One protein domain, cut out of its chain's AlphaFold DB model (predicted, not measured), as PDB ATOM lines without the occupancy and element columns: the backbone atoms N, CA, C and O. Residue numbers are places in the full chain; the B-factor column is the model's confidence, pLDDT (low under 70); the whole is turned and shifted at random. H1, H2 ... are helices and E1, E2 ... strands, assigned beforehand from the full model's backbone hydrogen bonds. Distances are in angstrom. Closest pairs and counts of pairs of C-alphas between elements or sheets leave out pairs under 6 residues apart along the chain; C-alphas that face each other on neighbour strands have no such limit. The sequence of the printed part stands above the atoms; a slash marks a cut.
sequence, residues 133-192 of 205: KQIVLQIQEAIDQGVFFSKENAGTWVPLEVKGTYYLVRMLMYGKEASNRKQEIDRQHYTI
ATOM      1  N   LYS A 133     -25.266-152.712   7.685       85.00
ATOM      2  CA  LYS A 133     -24.060-151.991   7.267       85.00
ATOM      3  C   LYS A 133     -24.390-150.786   6.384       85.00
ATOM      4  O   LYS A 133     -23.712-149.770   6.469       85.00
ATOM      5  N   GLN A 134     -25.416-150.881   5.546       85.62
ATOM      6  CA  GLN A 134     -25.791-149.798   4.637       85.62
ATOM      7  C   GLN A 134     -26.428-148.608   5.347       85.62
ATOM      8  O   GLN A 134     -26.117-147.473   5.002       85.62
ATOM      9  N   ILE A 135     -27.259-148.861   6.362       87.12
ATOM     10  CA  ILE A 135     -27.841-147.802   7.194       87.12
ATOM     11  C   ILE A 135     -26.718-147.085   7.944       87.12
ATOM     12  O   ILE A 135     -26.669-145.860   7.954       87.12
ATOM     13  N   VAL A 136     -25.764-147.842   8.499       88.12
ATOM     14  CA  VAL A 136     -24.593-147.269   9.179       88.12
ATOM     15  C   VAL A 136     -23.779-146.373   8.246       88.12
ATOM     16  O   VAL A 136     -23.456-145.255   8.630       88.12
ATOM     17  N   LEU A 137     -23.493-146.825   7.021       88.06
ATOM     18  CA  LEU A 137     -22.749-146.027   6.041       88.06
ATOM     19  C   LEU A 137     -23.476-144.725   5.684       88.06
ATOM     20  O   LEU A 137     -22.837-143.684   5.602       88.06
ATOM     21  N   GLN A 138     -24.799-144.766   5.516       89.38
ATOM     22  CA  GLN A 138     -25.598-143.569   5.234       89.38
ATOM     23  C   GLN A 138     -25.641-142.605   6.425       89.38
ATOM     24  O   GLN A 138     -25.575-141.392   6.243       89.38
ATOM     25  N   ILE A 139     -25.698-143.125   7.656       89.25
ATOM     26  CA  ILE A 139     -25.597-142.296   8.862       89.25
ATOM     27  C   ILE A 139     -24.211-141.646   8.943       89.25
ATOM     28  O   ILE A 139     -24.132-140.451   9.207       89.25
ATOM     29  N   GLN A 140     -23.132-142.393   8.695       88.12
ATOM     30  CA  GLN A 140     -21.765-141.856   8.680       88.12
ATOM     31  C   GLN A 140     -21.592-140.773   7.609       88.12
ATOM     32  O   GLN A 140     -21.123-139.684   7.916       88.12
ATOM     33  N   GLU A 141     -22.075-141.015   6.392       88.69
ATOM     34  CA  GLU A 141     -22.061-140.023   5.315       88.69
ATOM     35  C   GLU A 141     -22.844-138.752   5.697       88.69
ATOM     36  O   GLU A 141     -22.363-137.636   5.502       88.69
ATOM     37  N   ALA A 142     -24.019-138.894   6.316       87.69
ATOM     38  CA  ALA A 142     -24.812-137.759   6.789       87.69
ATOM     39  C   ALA A 142     -24.150-137.000   7.961       87.69
ATOM     40  O   ALA A 142     -24.339-135.786   8.096       87.69
ATOM     41  N   ILE A 143     -23.358-137.683   8.796       86.81
ATOM     42  CA  ILE A 143     -22.513-137.059   9.828       86.81
ATOM     43  C   ILE A 143     -21.401-136.238   9.169       86.81
ATOM     44  O   ILE A 143     -21.226-135.074   9.535       86.81
ATOM     45  N   ASP A 144     -20.703-136.806   8.183       85.19
ATOM     46  CA  ASP A 144     -19.595-136.157   7.469       85.19
ATOM     47  C   ASP A 144     -20.062-134.926   6.680       85.19
ATOM     48  O   ASP A 144     -19.401-133.888   6.673       85.19
ATOM     49  N   GLN A 145     -21.249-135.002   6.075       85.25
ATOM     50  CA  GLN A 145     -21.906-133.880   5.394       85.25
ATOM     51  C   GLN A 145     -22.465-132.822   6.360       85.25
ATOM     52  O   GLN A 145     -22.913-131.756   5.940       85.25
ATOM     53  N   GLY A 146     -22.469-133.105   7.661       81.94
ATOM     54  CA  GLY A 146     -22.933-132.183   8.682       81.94
ATOM     55  C   GLY A 146     -24.454-132.037   8.786       81.94
ATOM     56  O   GLY A 146     -24.933-131.091   9.414       81.94
ATOM     57  N   VAL A 147     -25.229-132.962   8.207       84.75
ATOM     58  CA  VAL A 147     -26.694-132.859   8.078       84.75
ATOM     59  C   VAL A 147     -27.371-132.724   9.442       84.75
ATOM     60  O   VAL A 147     -28.223-131.852   9.618       84.75
ATOM     61  N   PHE A 148     -26.937-133.527  10.418       82.88
ATOM     62  CA  PHE A 148     -27.453-133.536  11.795       82.88
ATOM     63  C   PHE A 148     -27.078-132.293  12.612       82.88
ATOM     64  O   PHE A 148     -27.575-132.095  13.720       82.88
ATOM     65  N   PHE A 149     -26.163-131.474  12.097       74.56
ATOM     66  CA  PHE A 149     -25.522-130.389  12.842       74.56
ATOM     67  C   PHE A 149     -25.754-129.020  12.217       74.56
ATOM     68  O   PHE A 149     -25.323-128.009  12.768       74.56
ATOM     69  N   SER A 150     -26.441-128.985  11.078       77.88
ATOM     70  CA  SER A 150     -26.922-127.748  10.486       77.88
ATOM     71  C   SER A 150     -27.863-127.023  11.452       77.88
ATOM     72  O   SER A 150     -28.548-127.639  12.267       77.88
ATOM     73  N   LYS A 151     -27.924-125.694  11.349       73.12
ATOM     74  CA  LYS A 151     -28.764-124.847  12.210       73.12
ATOM     75  C   LYS A 151     -30.244-125.264  12.221       73.12
ATOM     76  O   LYS A 151     -30.914-125.067  13.229       73.12
ATOM     77  N   GLU A 152     -30.742-125.813  11.117       74.56
ATOM     78  CA  GLU A 152     -32.140-126.234  10.965       74.56
ATOM     79  C   GLU A 152     -32.414-127.609  11.590       74.56
ATOM     80  O   GLU A 152     -33.507-127.849  12.099       74.56
ATOM     81  N   ASN A 153     -31.406-128.485  11.611       80.62
ATOM     82  CA  ASN A 153     -31.549-129.875  12.049       80.62
ATOM     83  C   ASN A 153     -30.913-130.163  13.419       80.62
ATOM     84  O   ASN A 153     -31.029-131.268  13.952       80.62
ATOM     85  N   ALA A 154     -30.208-129.186  13.991       75.25
ATOM     86  CA  ALA A 154     -29.516-129.343  15.260       75.25
ATOM     87  C   ALA A 154     -30.516-129.664  16.377       75.25
ATOM     88  O   ALA A 154     -31.355-128.844  16.751       75.25
ATOM     89  N   GLY A 155     -30.405-130.868  16.938       76.25
ATOM     90  CA  GLY A 155     -31.299-131.305  18.002       76.25
ATOM     91  C   GLY A 155     -32.742-131.510  17.535       76.25
ATOM     92  O   GLY A 155     -33.661-131.350  18.344       76.25
ATOM     93  N   THR A 156     -32.947-131.890  16.272       86.25
ATOM     94  CA  THR A 156     -34.226-132.387  15.753       86.25
ATOM     95  C   THR A 156     -34.069-133.802  15.187       86.25
ATOM     96  O   THR A 156     -32.974-134.365  15.128       86.25
ATOM     97  N   TRP A 157     -35.198-134.426  14.862       90.00
ATOM     98  CA  TRP A 157     -35.244-135.724  14.203       90.00
ATOM     99  C   TRP A 157     -35.126-135.529  12.691       90.00
ATOM    100  O   TRP A 157     -35.939-134.819  12.104       90.00
ATOM    101  N   VAL A 158     -34.127-136.152  12.067       91.00
ATOM    102  CA  VAL A 158     -33.817-135.956  10.646       91.00
ATOM    103  C   VAL A 158     -34.228-137.191   9.845       91.00
ATOM    104  O   VAL A 158     -33.810-138.298  10.194       91.00
ATOM    105  N   PRO A 159     -35.028-137.041   8.775       90.94
ATOM    106  CA  PRO A 159     -35.320-138.141   7.869       90.94
ATOM    107  C   PRO A 159     -34.103-138.446   6.984       90.94
ATOM    108  O   PRO A 159     -33.543-137.557   6.348       90.94
ATOM    109  N   LEU A 160     -33.723-139.717   6.922       90.12
ATOM    110  CA  LEU A 160     -32.650-140.244   6.089       90.12
ATOM    111  C   LEU A 160     -33.214-141.327   5.171       90.12
ATOM    112  O   LEU A 160     -33.859-142.265   5.636       90.12
ATOM    113  N   GLU A 161     -32.977-141.207   3.870       89.12
ATOM    114  CA  GLU A 161     -33.407-142.209   2.899       89.12
ATOM    115  C   GLU A 161     -32.309-143.252   2.687       89.12
ATOM    116  O   GLU A 161     -31.192-142.927   2.295       89.12
ATOM    117  N   VAL A 162     -32.633-144.524   2.905       88.31
ATOM    118  CA  VAL A 162     -31.736-145.647   2.626       88.31
ATOM    119  C   VAL A 162     -32.475-146.624   1.721       88.31
ATOM    120  O   VAL A 162     -33.415-147.293   2.147       88.31
ATOM    121  N   LYS A 163     -32.051-146.711   0.452       85.56
ATOM    122  CA  LYS A 163     -32.630-147.614  -0.565       85.56
ATOM    123  C   LYS A 163     -34.157-147.485  -0.739       85.56
ATOM    124  O   LYS A 163     -34.838-148.488  -0.944       85.56
ATOM    125  N   GLY A 164     -34.691-146.269  -0.662       86.44
ATOM    126  CA  GLY A 164     -36.130-146.009  -0.794       86.44
ATOM    127  C   GLY A 164     -36.947-146.231   0.485       86.44
ATOM    128  O   GLY A 164     -38.166-146.080   0.454       86.44
ATOM    129  N   THR A 165     -36.300-146.557   1.608       89.00
ATOM    130  CA  THR A 165     -36.922-146.558   2.939       89.00
ATOM    131  C   THR A 165     -36.463-145.329   3.715       89.00
ATOM    132  O   THR A 165     -35.267-145.044   3.773       89.00
ATOM    133  N   TYR A 166     -37.398-144.615   4.337       90.25
ATOM    134  CA  TYR A 166     -37.092-143.460   5.179       90.25
ATOM    135  C   TYR A 166     -36.928-143.878   6.638       90.25
ATOM    136  O   TYR A 166     -37.807-144.520   7.210       90.25
ATOM    137  N   TYR A 167     -35.820-143.463   7.241       90.06
ATOM    138  CA  TYR A 167     -35.509-143.651   8.649       90.06
ATOM    139  C   TYR A 167     -35.466-142.305   9.344       90.06
ATOM    140  O   TYR A 167     -34.923-141.343   8.812       90.06
ATOM    141  N   LEU A 168     -36.014-142.236  10.550       90.94
ATOM    142  CA  LEU A 168     -35.923-141.039  11.365       90.94
ATOM    143  C   LEU A 168     -34.743-141.189  12.327       90.94
ATOM    144  O   LEU A 168     -34.744-142.071  13.183       90.94
ATOM    145  N   VAL A 169     -33.730-140.342  12.175       91.31
ATOM    146  CA  VAL A 169     -32.486-140.438  12.940       91.31
ATOM    147  C   VAL A 169     -32.352-139.231  13.855       91.31
ATOM    148  O   VAL A 169     -32.458-138.080  13.430       91.31
ATOM    149  N   ARG A 170     -32.093-139.509  15.133       90.19
ATOM    150  CA  ARG A 170     -31.781-138.515  16.154       90.19
ATOM    151  C   ARG A 170     -30.342-138.669  16.598       90.19
ATOM    152  O   ARG A 170     -29.903-139.774  16.899       90.19
ATOM    153  N   MET A 171     -29.640-137.547  16.714       88.62
ATOM    154  CA  MET A 171     -28.294-137.513  17.269       88.62
ATOM    155  C   MET A 171     -28.200-136.476  18.383       88.62
ATOM    156  O   MET A 171     -28.596-135.323  18.209       88.62
ATOM    157  N   LEU A 172     -27.667-136.893  19.529       87.19
ATOM    158  CA  LEU A 172     -27.316-136.013  20.638       87.19
ATOM    159  C   LEU A 172     -25.799-136.041  20.815       87.19
ATOM    160  O   LEU A 172     -25.192-137.109  20.806       87.19
ATOM    161  N   MET A 173     -25.192-134.868  20.971       81.00
ATOM    162  CA  MET A 173     -23.759-134.756  21.233       81.00
ATOM    163  C   MET A 173     -23.469-134.705  22.727       81.00
ATOM    164  O   MET A 173     -24.249-134.150  23.504       81.00
ATOM    165  N   TYR A 174     -22.287-135.185  23.102       78.06
ATOM    166  CA  TYR A 174     -21.764-135.116  24.460       78.06
ATOM    167  C   TYR A 174     -20.301-134.644  24.461       78.06
ATOM    168  O   TYR A 174     -19.598-134.770  23.462       78.06
ATOM    169  N   GLY A 175     -19.843-134.084  25.582       72.50
ATOM    170  CA  GLY A 175     -18.432-133.744  25.792       72.50
ATOM    171  C   GLY A 175     -17.956-132.476  25.072       72.50
ATOM    172  O   GLY A 175     -18.725-131.546  24.802       72.50
ATOM    173  N   LYS A 176     -16.646-132.410  24.799       64.38
ATOM    174  CA  LYS A 176     -15.991-131.232  24.194       64.38
ATOM    175  C   LYS A 176     -16.534-130.903  22.804       64.38
ATOM    176  O   LYS A 176     -16.636-129.727  22.455       64.38
ATOM    177  N   GLU A 177     -16.936-131.916  22.045       65.00
ATOM    178  CA  GLU A 177     -17.514-131.758  20.708       65.00
ATOM    179  C   GLU A 177     -18.845-130.997  20.742       65.00
ATOM    180  O   GLU A 177     -19.036-130.072  19.951       65.00
ATOM    181  N   ALA A 178     -19.714-131.287  21.716       61.00
ATOM    182  CA  ALA A 178     -20.970-130.558  21.909       61.00
ATOM    183  C   ALA A 178     -20.730-129.066  22.200       61.00
ATOM    184  O   ALA A 178     -21.433-128.197  21.680       61.00
ATOM    185  N   SER A 179     -19.715-128.756  23.015       58.72
ATOM    186  CA  SER A 179     -19.356-127.376  23.363       58.72
ATOM    187  C   SER A 179     -18.756-126.620  22.174       58.72
ATOM    188  O   SER A 179     -19.195-125.510  21.868       58.72
ATOM    189  N   ASN A 180     -17.808-127.235  21.460       63.91
ATOM    190  CA  ASN A 180     -17.157-126.634  20.295       63.91
ATOM    191  C   ASN A 180     -18.154-126.363  19.161       63.91
ATOM    192  O   ASN A 180     -18.138-125.283  18.573       63.91
ATOM    193  N   ARG A 181     -19.070-127.301  18.896       67.88
ATOM    194  CA  ARG A 181     -20.085-127.166  17.840       67.88
ATOM    195  C   ARG A 181     -21.162-126.151  18.187       67.88
ATOM    196  O   ARG A 181     -21.558-125.375  17.323       67.88
ATOM    197  N   LYS A 182     -21.578-126.078  19.455       61.88
ATOM    198  CA  LYS A 182     -22.460-125.000  19.922       61.88
ATOM    199  C   LYS A 182     -21.816-123.627  19.698       61.88
ATOM    200  O   LYS A 182     -22.447-122.746  19.128       61.88
ATOM    201  N   GLN A 183     -20.535-123.478  20.045       62.06
ATOM    202  CA  GLN A 183     -19.794-122.242  19.780       62.06
ATOM    203  C   GLN A 183     -19.645-121.935  18.284       62.06
ATOM    204  O   GLN A 183     -19.612-120.765  17.914       62.06
ATOM    205  N   GLU A 184     -19.521-122.943  17.423       66.06
ATOM    206  CA  GLU A 184     -19.440-122.757  15.971       66.06
ATOM    207  C   GLU A 184     -20.775-122.284  15.374       66.06
ATOM    208  O   GLU A 184     -20.797-121.316  14.613       66.06
ATOM    209  N   ILE A 185     -21.897-122.876  15.793       64.19
ATOM    210  CA  ILE A 185     -23.250-122.442  15.401       64.19
ATOM    211  C   ILE A 185     -23.538-121.012  15.896       64.19
ATOM    212  O   ILE A 185     -24.106-120.193  15.160       64.19
ATOM    213  N   ASP A 186     -23.115-120.688  17.120       67.19
ATOM    214  CA  ASP A 186     -23.248-119.345  17.696       67.19
ATOM    215  C   ASP A 186     -22.350-118.324  16.967       67.19
ATOM    216  O   ASP A 186     -22.763-117.188  16.721       67.19
ATOM    217  N   ARG A 187     -21.143-118.723  16.538       66.56
ATOM    218  CA  ARG A 187     -20.266-117.891  15.694       66.56
ATOM    219  C   ARG A 187     -20.886-117.617  14.327       66.56
ATOM    220  O   ARG A 187     -20.851-116.472  13.881       66.56
ATOM    221  N   GLN A 188     -21.498-118.616  13.689       62.19
ATOM    222  CA  GLN A 188     -22.172-118.428  12.400       62.19
ATOM    223  C   GLN A 188     -23.356-117.449  12.487       62.19
ATOM    224  O   GLN A 188     -23.568-116.679  11.548       62.19
ATOM    225  N   HIS A 189     -24.073-117.401  13.620       58.44
ATOM    226  CA  HIS A 189     -25.106-116.386  13.876       58.44
ATOM    227  C   HIS A 189     -24.561-114.955  13.894       58.44
ATOM    228  O   HIS A 189     -25.268-114.030  13.496       58.44
ATOM    229  N   TYR A 190     -23.317-114.765  14.334       55.94
ATOM    230  CA  TYR A 190     -22.701-113.444  14.449       55.94
ATOM    231  C   TYR A 190     -22.215-112.882  13.103       55.94
ATOM    232  O   TYR A 190     -22.092-111.668  12.947       55.94
ATOM    233  N   THR A 191     -21.967-113.744  12.114       51.69
ATOM    234  CA  THR A 191     -21.530-113.354  10.759       51.69
ATOM    235  C   THR A 191     -22.649-112.874   9.836       51.69
ATOM    236  O   THR A 191     -22.351-112.402   8.740       51.69
ATOM    237  N   ILE A 192     -23.922-112.944  10.241       48.22
ATOM    238  CA  ILE A 192     -25.004-112.284   9.500       48.22
ATOM    239  C   ILE A 192     -24.942-110.792   9.857       48.22
ATOM    240  O   ILE A 192     -25.236-110.436  11.002       48.22
TER     241      ILE A 192
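This is residues 133 to 192 of the 205 residues of an uncharacterized protein of Clostridium sp. CAG:1013 (UniProt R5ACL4). A two-stranded hairpin, E1 and E2, has the helix H1 packed beside it, mainly along E1, while a second, longer helix, H2, lies away from both at the other end of the longest axis. The long loop of residues 145 to 157 lies in the middle, between H1 and E1 along the chain. The printed part has 60 residues, with two named helices and two named strands in the order H1, E1, E2, H2; the sheet is antiparallel and the class is mixed, helices and strands. The whole is only just loose, close to compact, with a radius of gyration of the C-alphas of 13.0 A, and only just elongated, spanning 38 by 25 by 16 A.

E1, residues 158 to 162, and E2, residues 165 to 169, form a hairpin, antiparallel with 146 degrees between their directions. N 160 and O 167 are 2.8 A apart and N 158 and O 169 are 2.9 A apart, both within hydrogen-bond range. H1, residues 133 to 144, has 5 pairs of C-alphas within 8 A of E1; the closest are those of Ile 135 and Val 162, 6.4 A. H1 and E2 are only just apart, at 8.2 A. H2, residues 175 to 190, is apart from H1 and from E1. In H1 and H2 every O i to N i+4 pair is within hydrogen-bond range.

H1 begins at C-alpha 133 (-24.060, -151.991, 7.267) and measures 16.5 A from first to last C-alpha. E1 measures 12.8 A and E2 12.5 A. H2 measures 23.6 A and ends at C-alpha 190 (-22.701, -113.444, 14.449).

The C-alphas farthest apart, those of Lys 133 and Ile 192, are 39.8 A apart. Residues 174 to 180, of which 175 to 180 belong to H2, stand free. The H1 to E1 link is long; the other two are tight. The printed part has no cut. Mean pLDDT of the printed part is 78.5, with residues 176 to 192 under 70.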